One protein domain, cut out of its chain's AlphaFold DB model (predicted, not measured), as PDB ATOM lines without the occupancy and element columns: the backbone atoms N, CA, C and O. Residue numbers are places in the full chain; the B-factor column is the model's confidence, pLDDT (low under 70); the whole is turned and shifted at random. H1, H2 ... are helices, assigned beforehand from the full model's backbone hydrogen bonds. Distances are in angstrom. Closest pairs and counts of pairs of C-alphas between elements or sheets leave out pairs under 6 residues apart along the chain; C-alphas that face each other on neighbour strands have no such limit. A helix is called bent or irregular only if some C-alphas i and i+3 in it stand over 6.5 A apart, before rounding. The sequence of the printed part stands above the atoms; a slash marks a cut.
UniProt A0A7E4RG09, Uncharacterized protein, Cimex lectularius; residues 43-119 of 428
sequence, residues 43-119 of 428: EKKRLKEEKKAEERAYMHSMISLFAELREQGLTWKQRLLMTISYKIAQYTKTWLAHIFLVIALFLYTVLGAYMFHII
ATOM      1  N   GLU A  43      55.638 -16.886   4.205       71.06
ATOM      2  CA  GLU A  43      55.047 -15.585   3.883       71.06
ATOM      3  C   GLU A  43      54.606 -15.501   2.412       71.06
ATOM      4  O   GLU A  43      53.462 -15.156   2.120       71.06
ATOM      5  N   LYS A  44      55.445 -15.952   1.464       64.06
ATOM      6  CA  LYS A  44      55.050 -16.068   0.046       64.06
ATOM      7  C   LYS A  44      53.868 -17.013  -0.171       64.06
ATOM      8  O   LYS A  44      53.066 -16.786  -1.077       64.06
ATOM      9  N   LYS A  45      53.774 -18.090   0.613       75.75
ATOM     10  CA  LYS A  45      52.659 -19.041   0.530       75.75
ATOM     11  C   LYS A  45      51.368 -18.415   1.064       75.75
ATOM     12  O   LYS A  45      50.365 -18.489   0.361       75.75
ATOM     13  N   ARG A  46      51.425 -17.725   2.211       74.62
ATOM     14  CA  ARG A  46      50.301 -16.943   2.752       74.62
ATOM     15  C   ARG A  46      49.812 -15.894   1.766       74.62
ATOM     16  O   ARG A  46      48.641 -15.920   1.428       74.62
ATOM     17  N   LEU A  47      50.703 -15.076   1.204       67.25
ATOM     18  CA  LEU A  47      50.334 -14.052   0.215       67.25
ATOM     19  C   LEU A  47      49.659 -14.652  -1.030       67.25
ATOM     20  O   LEU A  47      48.765 -14.052  -1.622       67.25
ATOM     21  N   LYS A  48      50.073 -15.854  -1.449       71.38
ATOM     22  CA  LYS A  48      49.464 -16.562  -2.585       71.38
ATOM     23  C   LYS A  48      48.097 -17.160  -2.233       71.38
ATOM     24  O   LYS A  48      47.236 -17.250  -3.105       71.38
ATOM     25  N   GLU A  49      47.911 -17.598  -0.993       74.94
ATOM     26  CA  GLU A  49      46.638 -18.112  -0.479       74.94
ATOM     27  C   GLU A  49      45.640 -16.984  -0.198       74.94
ATOM     28  O   GLU A  49      44.478 -17.134  -0.569       74.94
ATOM     29  N   GLU A  50      46.097 -15.846   0.329       72.19
ATOM     30  CA  GLU A  50      45.326 -14.608   0.505       72.19
ATOM     31  C   GLU A  50      44.854 -14.070  -0.849       72.19
ATOM     32  O   GLU A  50      43.650 -13.937  -1.044       72.19
ATOM     33  N   LYS A  51      45.738 -13.936  -1.852       61.47
ATOM     34  CA  LYS A  51      45.317 -13.560  -3.219       61.47
ATOM     35  C   LYS A  51      44.279 -14.511  -3.817       61.47
ATOM     36  O   LYS A  51      43.326 -14.080  -4.454       61.47
ATOM     37  N   LYS A  52      44.427 -15.823  -3.603       66.88
ATOM     38  CA  LYS A  52      43.434 -16.817  -4.053       66.88
ATOM     39  C   LYS A  52      42.131 -16.768  -3.257       66.88
ATOM     40  O   LYS A  52      41.106 -17.243  -3.745       66.88
ATOM     41  N   ALA A  53      42.165 -16.325  -2.005       70.81
ATOM     42  CA  ALA A  53      40.975 -16.125  -1.192       70.81
ATOM     43  C   ALA A  53      40.230 -14.865  -1.653       70.81
ATOM     44  O   ALA A  53      39.026 -14.940  -1.870       70.81
ATOM     45  N   GLU A  54      40.950 -13.777  -1.934       64.00
ATOM     46  CA  GLU A  54      40.415 -12.555  -2.543       64.00
ATOM     47  C   GLU A  54      39.790 -12.830  -3.917       64.00
ATOM     48  O   GLU A  54      38.648 -12.446  -4.160       64.00
ATOM     49  N   GLU A  55      40.469 -13.578  -4.794       61.03
ATOM     50  CA  GLU A  55      39.918 -13.981  -6.099       61.03
ATOM     51  C   GLU A  55      38.632 -14.813  -5.954       61.03
ATOM     52  O   GLU A  55      37.683 -14.650  -6.725       61.03
ATOM     53  N   ARG A  56      38.562 -15.699  -4.951       68.50
ATOM     54  CA  ARG A  56      37.362 -16.504  -4.679       68.50
ATOM     55  C   ARG A  56      36.223 -15.670  -4.103       68.50
ATOM     56  O   ARG A  56      35.087 -15.851  -4.536       68.50
ATOM     57  N   ALA A  57      36.520 -14.745  -3.194       68.44
ATOM     58  CA  ALA A  57      35.550 -13.794  -2.660       68.44
ATOM     59  C   ALA A  57      34.993 -12.889  -3.773       68.44
ATOM     60  O   ALA A  57      33.782 -12.696  -3.867       68.44
ATOM     61  N   TYR A  58      35.854 -12.435  -4.689       60.06
ATOM     62  CA  TYR A  58      35.470 -11.664  -5.870       60.06
ATOM     63  C   TYR A  58      34.538 -12.446  -6.802       60.06
ATOM     64  O   TYR A  58      33.497 -11.939  -7.226       60.06
ATOM     65  N   MET A  59      34.885 -13.699  -7.105       57.50
ATOM     66  CA  MET A  59      34.050 -14.560  -7.942       57.50
ATOM     67  C   MET A  59      32.693 -14.836  -7.291       57.50
ATOM     68  O   MET A  59      31.676 -14.776  -7.978       57.50
ATOM     69  N   HIS A  60      32.658 -15.070  -5.979       69.44
ATOM     70  CA  HIS A  60      31.407 -15.243  -5.241       69.44
ATOM     71  C   HIS A  60      30.538 -13.983  -5.257       69.44
ATOM     72  O   HIS A  60      29.352 -14.091  -5.555       69.44
ATOM     73  N   SER A  61      31.123 -12.804  -5.024       69.31
ATOM     74  CA  SER A  61      30.414 -11.521  -5.080       69.31
ATOM     75  C   SER A  61      29.851 -11.225  -6.477       69.31
ATOM     76  O   SER A  61      28.707 -10.798  -6.612       69.31
ATOM     77  N   MET A  62      30.603 -11.515  -7.548       59.09
ATOM     78  CA  MET A  62      30.070 -11.377  -8.908       59.09
ATOM     79  C   MET A  62      28.923 -12.348  -9.183       59.09
ATOM     80  O   MET A  62      27.953 -11.962  -9.831       59.09
ATOM     81  N   ILE A  63      29.042 -13.605  -8.749       68.38
ATOM     82  CA  ILE A  63      28.017 -14.627  -8.984       68.38
ATOM     83  C   ILE A  63      26.745 -14.294  -8.200       68.38
ATOM     84  O   ILE A  63      25.661 -14.428  -8.764       68.38
ATOM     85  N   SER A  64      26.857 -13.819  -6.955       68.81
ATOM     86  CA  SER A  64      25.704 -13.400  -6.150       68.81
ATOM     87  C   SER A  64      25.010 -12.180  -6.753       68.81
ATOM     88  O   SER A  64      23.800 -12.217  -6.945       68.81
ATOM     89  N   LEU A  65      25.770 -11.163  -7.181       64.75
ATOM     90  CA  LEU A  65      25.223  -9.985  -7.864       64.75
ATOM     91  C   LEU A  65      24.518 -10.376  -9.177       64.75
ATOM     92  O   LEU A  65      23.428  -9.901  -9.485       64.75
ATOM     93  N   PHE A  66      25.110 -11.284  -9.963       62.16
ATOM     94  CA  PHE A  66      24.484 -11.800 -11.184       62.16
ATOM     95  C   PHE A  66      23.237 -12.652 -10.907       62.16
ATOM     96  O   PHE A  66      22.338 -12.686 -11.753       62.16
ATOM     97  N   ALA A  67      23.189 -13.352  -9.772       65.06
ATOM     98  CA  ALA A  67      22.044 -14.146  -9.343       65.06
ATOM     99  C   ALA A  67      20.883 -13.254  -8.872       65.06
ATOM    100  O   ALA A  67      19.767 -13.439  -9.351       65.06
ATOM    101  N   GLU A  68      21.140 -12.221  -8.066       66.50
ATOM    102  CA  GLU A  68      20.131 -11.216  -7.681       66.50
ATOM    103  C   GLU A  68      19.560 -10.487  -8.904       66.50
ATOM    104  O   GLU A  68      18.346 -10.366  -9.075       66.50
ATOM    105  N   LEU A  69      20.422 -10.085  -9.841       60.75
ATOM    106  CA  LEU A  69      19.994  -9.460 -11.098       60.75
ATOM    107  C   LEU A  69      19.245 -10.432 -12.028       60.75
ATOM    108  O   LEU A  69      18.558  -9.999 -12.962       60.75
ATOM    109  N   ARG A  70      19.368 -11.752 -11.809       60.44
ATOM    110  CA  ARG A  70      18.622 -12.776 -12.553       60.44
ATOM    111  C   ARG A  70      17.173 -12.872 -12.101       60.44
ATOM    112  O   ARG A  70      16.320 -13.082 -12.967       60.44
ATOM    113  N   GLU A  71      16.912 -12.694 -10.812       66.62
ATOM    114  CA  GLU A  71      15.572 -12.757 -10.223       66.62
ATOM    115  C   GLU A  71      14.693 -11.560 -10.612       66.62
ATOM    116  O   GLU A  71      13.476 -11.689 -10.683       66.62
ATOM    117  N   GLN A  72      15.292 -10.430 -11.003       65.38
ATOM    118  CA  GLN A  72      14.560  -9.223 -11.414       65.38
ATOM    119  C   GLN A  72      14.065  -9.210 -12.877       65.38
ATOM    120  O   GLN A  72      13.517  -8.213 -13.339       65.38
ATOM    121  N   GLY A  73      14.249 -10.288 -13.651       68.75
ATOM    122  CA  GLY A  73      13.687 -10.395 -15.010       68.75
ATOM    123  C   GLY A  73      14.346  -9.516 -16.094       68.75
ATOM    124  O   GLY A  73      13.878  -9.503 -17.230       68.75
ATOM    125  N   LEU A  74      15.454  -8.822 -15.796       67.06
ATOM    126  CA  LEU A  74      16.179  -7.978 -16.763       67.06
ATOM    127  C   LEU A  74      16.796  -8.799 -17.909       67.06
ATOM    128  O   LEU A  74      17.245  -9.927 -17.701       67.06
ATOM    129  N   THR A  75      16.907  -8.218 -19.108       75.69
ATOM    130  CA  THR A  75      17.590  -8.866 -20.248       75.69
ATOM    131  C   THR A  75      19.113  -8.900 -20.071       75.69
ATOM    132  O   THR A  75      19.701  -8.034 -19.427       75.69
ATOM    133  N   TRP A  76      19.789  -9.871 -20.701       69.06
ATOM    134  CA  TRP A  76      21.255 -10.048 -20.636       69.06
ATOM    135  C   TRP A  76      22.049  -8.755 -20.919       69.06
ATOM    136  O   TRP A  76      23.027  -8.476 -20.230       69.06
ATOM    137  N   LYS A  77      21.596  -7.931 -21.880       65.94
ATOM    138  CA  LYS A  77      22.254  -6.657 -22.225       65.94
ATOM    139  C   LYS A  77      22.152  -5.638 -21.087       65.94
ATOM    140  O   LYS A  77      23.125  -4.955 -20.800       65.94
ATOM    141  N   GLN A  78      20.999  -5.567 -20.423       69.19
ATOM    142  CA  GLN A  78      20.771  -4.666 -19.290       69.19
ATOM    143  C   GLN A  78      21.574  -5.105 -18.058       69.19
ATOM    144  O   GLN A  78      22.145  -4.262 -17.378       69.19
ATOM    145  N   ARG A  79      21.703  -6.420 -17.826       66.19
ATOM    146  CA  ARG A  79      22.549  -6.972 -16.753       66.19
ATOM    147  C   ARG A  79      24.021  -6.650 -16.972       66.19
ATOM    148  O   ARG A  79      24.687  -6.185 -16.060       66.19
ATOM    149  N   LEU A  80      24.512  -6.841 -18.197       70.50
ATOM    150  CA  LEU A  80      25.886  -6.500 -18.548       70.50
ATOM    151  C   LEU A  80      26.153  -4.999 -18.364       70.50
ATOM    152  O   LEU A  80      27.162  -4.636 -17.770       70.50
ATOM    153  N   LEU A  81      25.237  -4.137 -18.822       68.25
ATOM    154  CA  LEU A  81      25.349  -2.686 -18.650       68.25
ATOM    155  C   LEU A  81      25.335  -2.272 -17.176       68.25
ATOM    156  O   LEU A  81      26.141  -1.427 -16.811       68.25
ATOM    157  N   MET A  82      24.499  -2.887 -16.332       64.38
ATOM    158  CA  MET A  82      24.482  -2.613 -14.889       64.38
ATOM    159  C   MET A  82      25.743  -3.107 -14.174       64.38
ATOM    160  O   MET A  82      26.296  -2.390 -13.347       64.38
ATOM    161  N   THR A  83      26.253  -4.296 -14.509       66.38
ATOM    162  CA  THR A  83      27.514  -4.788 -13.933       66.38
ATOM    163  C   THR A  83      28.694  -3.912 -14.360       66.38
ATOM    164  O   THR A  83      29.574  -3.617 -13.552       66.38
ATOM    165  N   ILE A  84      28.715  -3.465 -15.620       66.94
ATOM    166  CA  ILE A  84      29.725  -2.530 -16.123       66.94
ATOM    167  C   ILE A  84      29.571  -1.166 -15.448       66.94
ATOM    168  O   ILE A  84      30.568  -0.633 -14.979       66.94
ATOM    169  N   SER A  85      28.361  -0.611 -15.337       60.56
ATOM    170  CA  SER A  85      28.139   0.687 -14.691       60.56
ATOM    171  C   SER A  85      28.465   0.651 -13.201       60.56
ATOM    172  O   SER A  85      29.027   1.611 -12.696       60.56
ATOM    173  N   TYR A  86      28.178  -0.454 -12.506       68.06
ATOM    174  CA  TYR A  86      28.556  -0.663 -11.107       68.06
ATOM    175  C   TYR A  86      30.079  -0.731 -10.937       68.06
ATOM    176  O   TYR A  86      30.634  -0.063 -10.066       68.06
ATOM    177  N   LYS A  87      30.782  -1.467 -11.812       62.66
ATOM    178  CA  LYS A  87      32.253  -1.493 -11.812       62.66
ATOM    179  C   LYS A  87      32.843  -0.129 -12.152       62.66
ATOM    180  O   LYS A  87      33.733   0.321 -11.444       62.66
ATOM    181  N   ILE A  88      32.343   0.544 -13.189       59.53
ATOM    182  CA  ILE A  88      32.758   1.908 -13.542       59.53
ATOM    183  C   ILE A  88      32.521   2.832 -12.351       59.53
ATOM    184  O   ILE A  88      33.444   3.548 -12.000       59.53
ATOM    185  N   ALA A  89      31.370   2.755 -11.676       57.62
ATOM    186  CA  ALA A  89      31.072   3.544 -10.483       57.62
ATOM    187  C   ALA A  89      32.086   3.297  -9.350       57.62
ATOM    188  O   ALA A  89      32.588   4.254  -8.759       57.62
ATOM    189  N   GLN A  90      32.452   2.035  -9.083       61.06
ATOM    190  CA  GLN A  90      33.496   1.701  -8.108       61.06
ATOM    191  C   GLN A  90      34.878   2.235  -8.514       61.06
ATOM    192  O   GLN A  90      35.536   2.878  -7.702       61.06
ATOM    193  N   TYR A  91      35.301   2.057  -9.771       58.94
ATOM    194  CA  TYR A  91      36.579   2.596 -10.256       58.94
ATOM    195  C   TYR A  91      36.590   4.131 -10.276       58.94
ATOM    196  O   TYR A  91      37.601   4.739  -9.932       58.94
ATOM    197  N   THR A  92      35.475   4.782 -10.617       56.38
ATOM    198  CA  THR A  92      35.375   6.245 -10.597       56.38
ATOM    199  C   THR A  92      35.526   6.801  -9.188       56.38
ATOM    200  O   THR A  92      36.185   7.821  -9.044       56.38
ATOM    201  N   LYS A  93      35.030   6.125  -8.139       57.25
ATOM    202  CA  LYS A  93      35.223   6.588  -6.752       57.25
ATOM    203  C   LYS A  93      36.712   6.739  -6.399       57.25
ATOM    204  O   LYS A  93      37.094   7.756  -5.836       57.25
ATOM    205  N   THR A  94      37.567   5.803  -6.809       61.84
ATOM    206  CA  THR A  94      39.020   5.884  -6.560       61.84
ATOM    207  C   THR A  94      39.735   6.853  -7.515       61.84
ATOM    208  O   THR A  94      40.658   7.557  -7.114       61.84
ATOM    209  N   TRP A  95      39.309   6.933  -8.780       69.25
ATOM    210  CA  TRP A  95      39.981   7.754  -9.800       69.25
ATOM    211  C   TRP A  95      39.604   9.238  -9.780       69.25
ATOM    212  O   TRP A  95      40.369  10.054 -10.291       69.25
ATOM    213  N   LEU A  96      38.468   9.615  -9.187       69.38
ATOM    214  CA  LEU A  96      38.019  11.011  -9.136       69.38
ATOM    215  C   LEU A  96      39.039  11.928  -8.447       69.38
ATOM    216  O   LEU A  96      39.305  13.018  -8.950       69.38
ATOM    217  N   ALA A  97      39.668  11.473  -7.360       70.69
ATOM    218  CA  ALA A  97      40.713  12.235  -6.675       70.69
ATOM    219  C   ALA A  97      41.953  12.441  -7.565       70.69
ATOM    220  O   ALA A  97      42.498  13.542  -7.632       70.69
ATOM    221  N   HIS A  98      42.371  11.412  -8.308       77.00
ATOM    222  CA  HIS A  98      43.496  11.515  -9.242       77.00
ATOM    223  C   HIS A  98      43.181  12.439 -10.423       77.00
ATOM    224  O   HIS A  98      44.015  13.264 -10.786       77.00
ATOM    225  N   ILE A  99      41.973  12.359 -10.989       80.38
ATOM    226  CA  ILE A  99      41.521  13.259 -12.063       80.38
ATOM    227  C   ILE A  99      41.496  14.707 -11.567       80.38
ATOM    228  O   ILE A  99      41.985  15.597 -12.260       80.38
ATOM    229  N   PHE A 100      40.988  14.947 -10.354       80.81
ATOM    230  CA  PHE A 100      41.006  16.271  -9.738       80.81
ATOM    231  C   PHE A 100      42.434  16.814  -9.587       80.81
ATOM    232  O   PHE A 100      42.689  17.949  -9.981       80.81
ATOM    233  N   LEU A 101      43.382  16.005  -9.096       81.12
ATOM    234  CA  LEU A 101      44.792  16.403  -8.983       81.12
ATOM    235  C   LEU A 101      45.429  16.711 -10.346       81.12
ATOM    236  O   LEU A 101      46.192  17.668 -10.456       81.12
ATOM    237  N   VAL A 102      45.098  15.949 -11.392       88.00
ATOM    238  CA  VAL A 102      45.578  16.209 -12.760       88.00
ATOM    239  C   VAL A 102      45.023  17.529 -13.302       88.00
ATOM    240  O   VAL A 102      45.775  18.314 -13.877       88.00
ATOM    241  N   ILE A 103      43.733  17.810 -13.091       89.81
ATOM    242  CA  ILE A 103      43.121  19.088 -13.485       89.81
ATOM    243  C   ILE A 103      43.760  20.245 -12.709       89.81
ATOM    244  O   ILE A 103      44.112  21.259 -13.308       89.81
ATOM    245  N   ALA A 104      43.954  20.093 -11.397       88.88
ATOM    246  CA  ALA A 104      44.611  21.099 -10.568       88.88
ATOM    247  C   ALA A 104      46.045  21.385 -11.048       88.88
ATOM    248  O   ALA A 104      46.429  22.548 -11.155       88.88
ATOM    249  N   LEU A 105      46.809  20.347 -11.409       91.62
ATOM    250  CA  LEU A 105      48.152  20.494 -11.974       91.62
ATOM    251  C   LEU A 105      48.128  21.223 -13.324       91.62
ATOM    252  O   LEU A 105      48.940  22.114 -13.548       91.62
ATOM    253  N   PHE A 106      47.180  20.894 -14.207       95.94
ATOM    254  CA  PHE A 106      47.022  21.595 -15.481       95.94
ATOM    255  C   PHE A 106      46.735  23.090 -15.280       95.94
ATOM    256  O   PHE A 106      47.373  23.931 -15.911       95.94
ATOM    257  N   LEU A 107      45.821  23.433 -14.367       96.69
ATOM    258  CA  LEU A 107      45.519  24.827 -14.029       96.69
ATOM    259  C   LEU A 107      46.732  25.551 -13.429       96.69
ATOM    260  O   LEU A 107      46.980  26.706 -13.769       96.69
ATOM    261  N   TYR A 108      47.513  24.871 -12.586       95.88
ATOM    262  CA  TYR A 108      48.761  25.408 -12.042       95.88
ATOM    263  C   TYR A 108      49.785  25.710 -13.147       95.88
ATOM    264  O   TYR A 108      50.408  26.769 -13.133       95.88
ATOM    265  N   THR A 109      49.900  24.844 -14.158       96.94
ATOM    266  CA  THR A 109      50.750  25.093 -15.332       96.94
ATOM    267  C   THR A 109      50.275  26.299 -16.143       96.94
ATOM    268  O   THR A 109      51.100  27.109 -16.553       96.94
ATOM    269  N   VAL A 110      48.963  26.462 -16.352       97.69
ATOM    270  CA  VAL A 110      48.408  27.642 -17.046       97.69
ATOM    271  C   VAL A 110      48.710  28.929 -16.273       97.69
ATOM    272  O   VAL A 110      49.112  29.923 -16.875       97.69
ATOM    273  N   LEU A 111      48.570  28.903 -14.944       96.94
ATOM    274  CA  LEU A 111      48.930  30.029 -14.081       96.94
ATOM    275  C   LEU A 111      50.423  30.369 -14.192       96.94
ATOM    276  O   LEU A 111      50.769  31.536 -14.369       96.94
ATOM    277  N   GLY A 112      51.297  29.361 -14.133       95.94
ATOM    278  CA  GLY A 112      52.740  29.537 -14.306       95.94
ATOM    279  C   GLY A 112      53.096  30.111 -15.678       95.94
ATOM    280  O   GLY A 112      53.880  31.050 -15.759       95.94
ATOM    281  N   ALA A 113      52.468  29.614 -16.749       95.06
ATOM    282  CA  ALA A 113      52.670  30.124 -18.104       95.06
ATOM    283  C   ALA A 113      52.279  31.603 -18.226       95.06
ATOM    284  O   ALA A 113      53.027  32.384 -18.802       95.06
ATOM    285  N   TYR A 114      51.143  32.003 -17.645       95.25
ATOM    286  CA  TYR A 114      50.725  33.406 -17.619       95.25
ATOM    287  C   TYR A 114      51.702  34.288 -16.828       95.25
ATOM    288  O   TYR A 114      52.071  35.363 -17.292       95.25
ATOM    289  N   MET A 115      52.153  33.816 -15.662       94.06
ATOM    290  CA  MET A 115      53.108  34.534 -14.815       94.06
ATOM    291  C   MET A 115      54.443  34.764 -15.534       94.06
ATOM    292  O   MET A 115      54.882  35.906 -15.633       94.06
ATOM    293  N   PHE A 116      55.059  33.713 -16.084       91.44
ATOM    294  CA  PHE A 116      56.329  33.844 -16.805       91.44
ATOM    295  C   PHE A 116      56.181  34.610 -18.118       91.44
ATOM    296  O   PHE A 116      57.077  35.361 -18.471       91.44
ATOM    297  N   HIS A 117      55.050  34.502 -18.820       87.38
ATOM    298  CA  HIS A 117      54.813  35.312 -20.016       87.38
ATOM    299  C   HIS A 117      54.767  36.817 -19.710       87.38
ATOM    300  O   HIS A 117      55.198  37.612 -20.532       87.38
ATOM    301  N   ILE A 118      54.270  37.220 -18.539       90.56
ATOM    302  CA  ILE A 118      54.264  38.637 -18.148       90.56
ATOM    303  C   ILE A 118      55.638  39.097 -17.671       90.56
ATOM    304  O   ILE A 118      56.033  40.213 -17.994       90.56
ATOM    305  N   ILE A 119      56.315  38.269 -16.873       87.56
ATOM    306  CA  ILE A 119      57.600  38.625 -16.262       87.56
ATOM    307  C   ILE A 119      58.711  38.606 -17.314       87.56
ATOM    308  O   ILE A 119      59.390  39.603 -17.478       87.56
TER     309      ILE A 119
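What this domain is: This is residues 43 to 119 of the 428 residues of an uncharacterized protein of Cimex lectularius (UniProt A0A7E4RG09). Two long helices, H1 then H2, meet near their ends as a V at a tight turn, and the bent H2 swings its far arm H2b away from H1. The printed part has 77 residues, 73 of them in the two named helices, H1 then H2 along the chain, with no named strand, and its class is all helix. The whole is extended, with a radius of gyration of the C-alphas of 21.8 A and spans of 65 by 44 by 13 A.

Where its parts are: H1, residues 43 to 71, runs 42.0 A from C-alpha 43 at (55.047, -15.585, 3.883). H2, residues 76 to 119, was assigned as one helix by its hydrogen bonds but is bent: C-alphas 94 and 97 are 6.6 A apart. Its arms are H2a, residues 76 to 94, 27.7 A, and H2b, residues 97 to 119, 32.8 A, ending at C-alpha 119 (57.600, 38.625, -16.262).

How they stand to each other: H1 and H2a are close but not clearly touching, the closest C-alphas, of Leu 69 and Arg 79, being 6.7 A apart. They run opposite ways at a steep tilt of 46 degrees. H2a and H2b stand at a steep tilt of 52 degrees. H1 and H2b are apart. Every O i to N i+4 pair is within hydrogen-bond range in H1 and H2b, and 14 of 15 in H2a.

The domain as a whole: The C-alphas farthest apart, of Glu 71 and Ile 119, are 66.7 A apart. The printed part has no cut. Mean pLDDT is 64 in H2a and 90 in H2b.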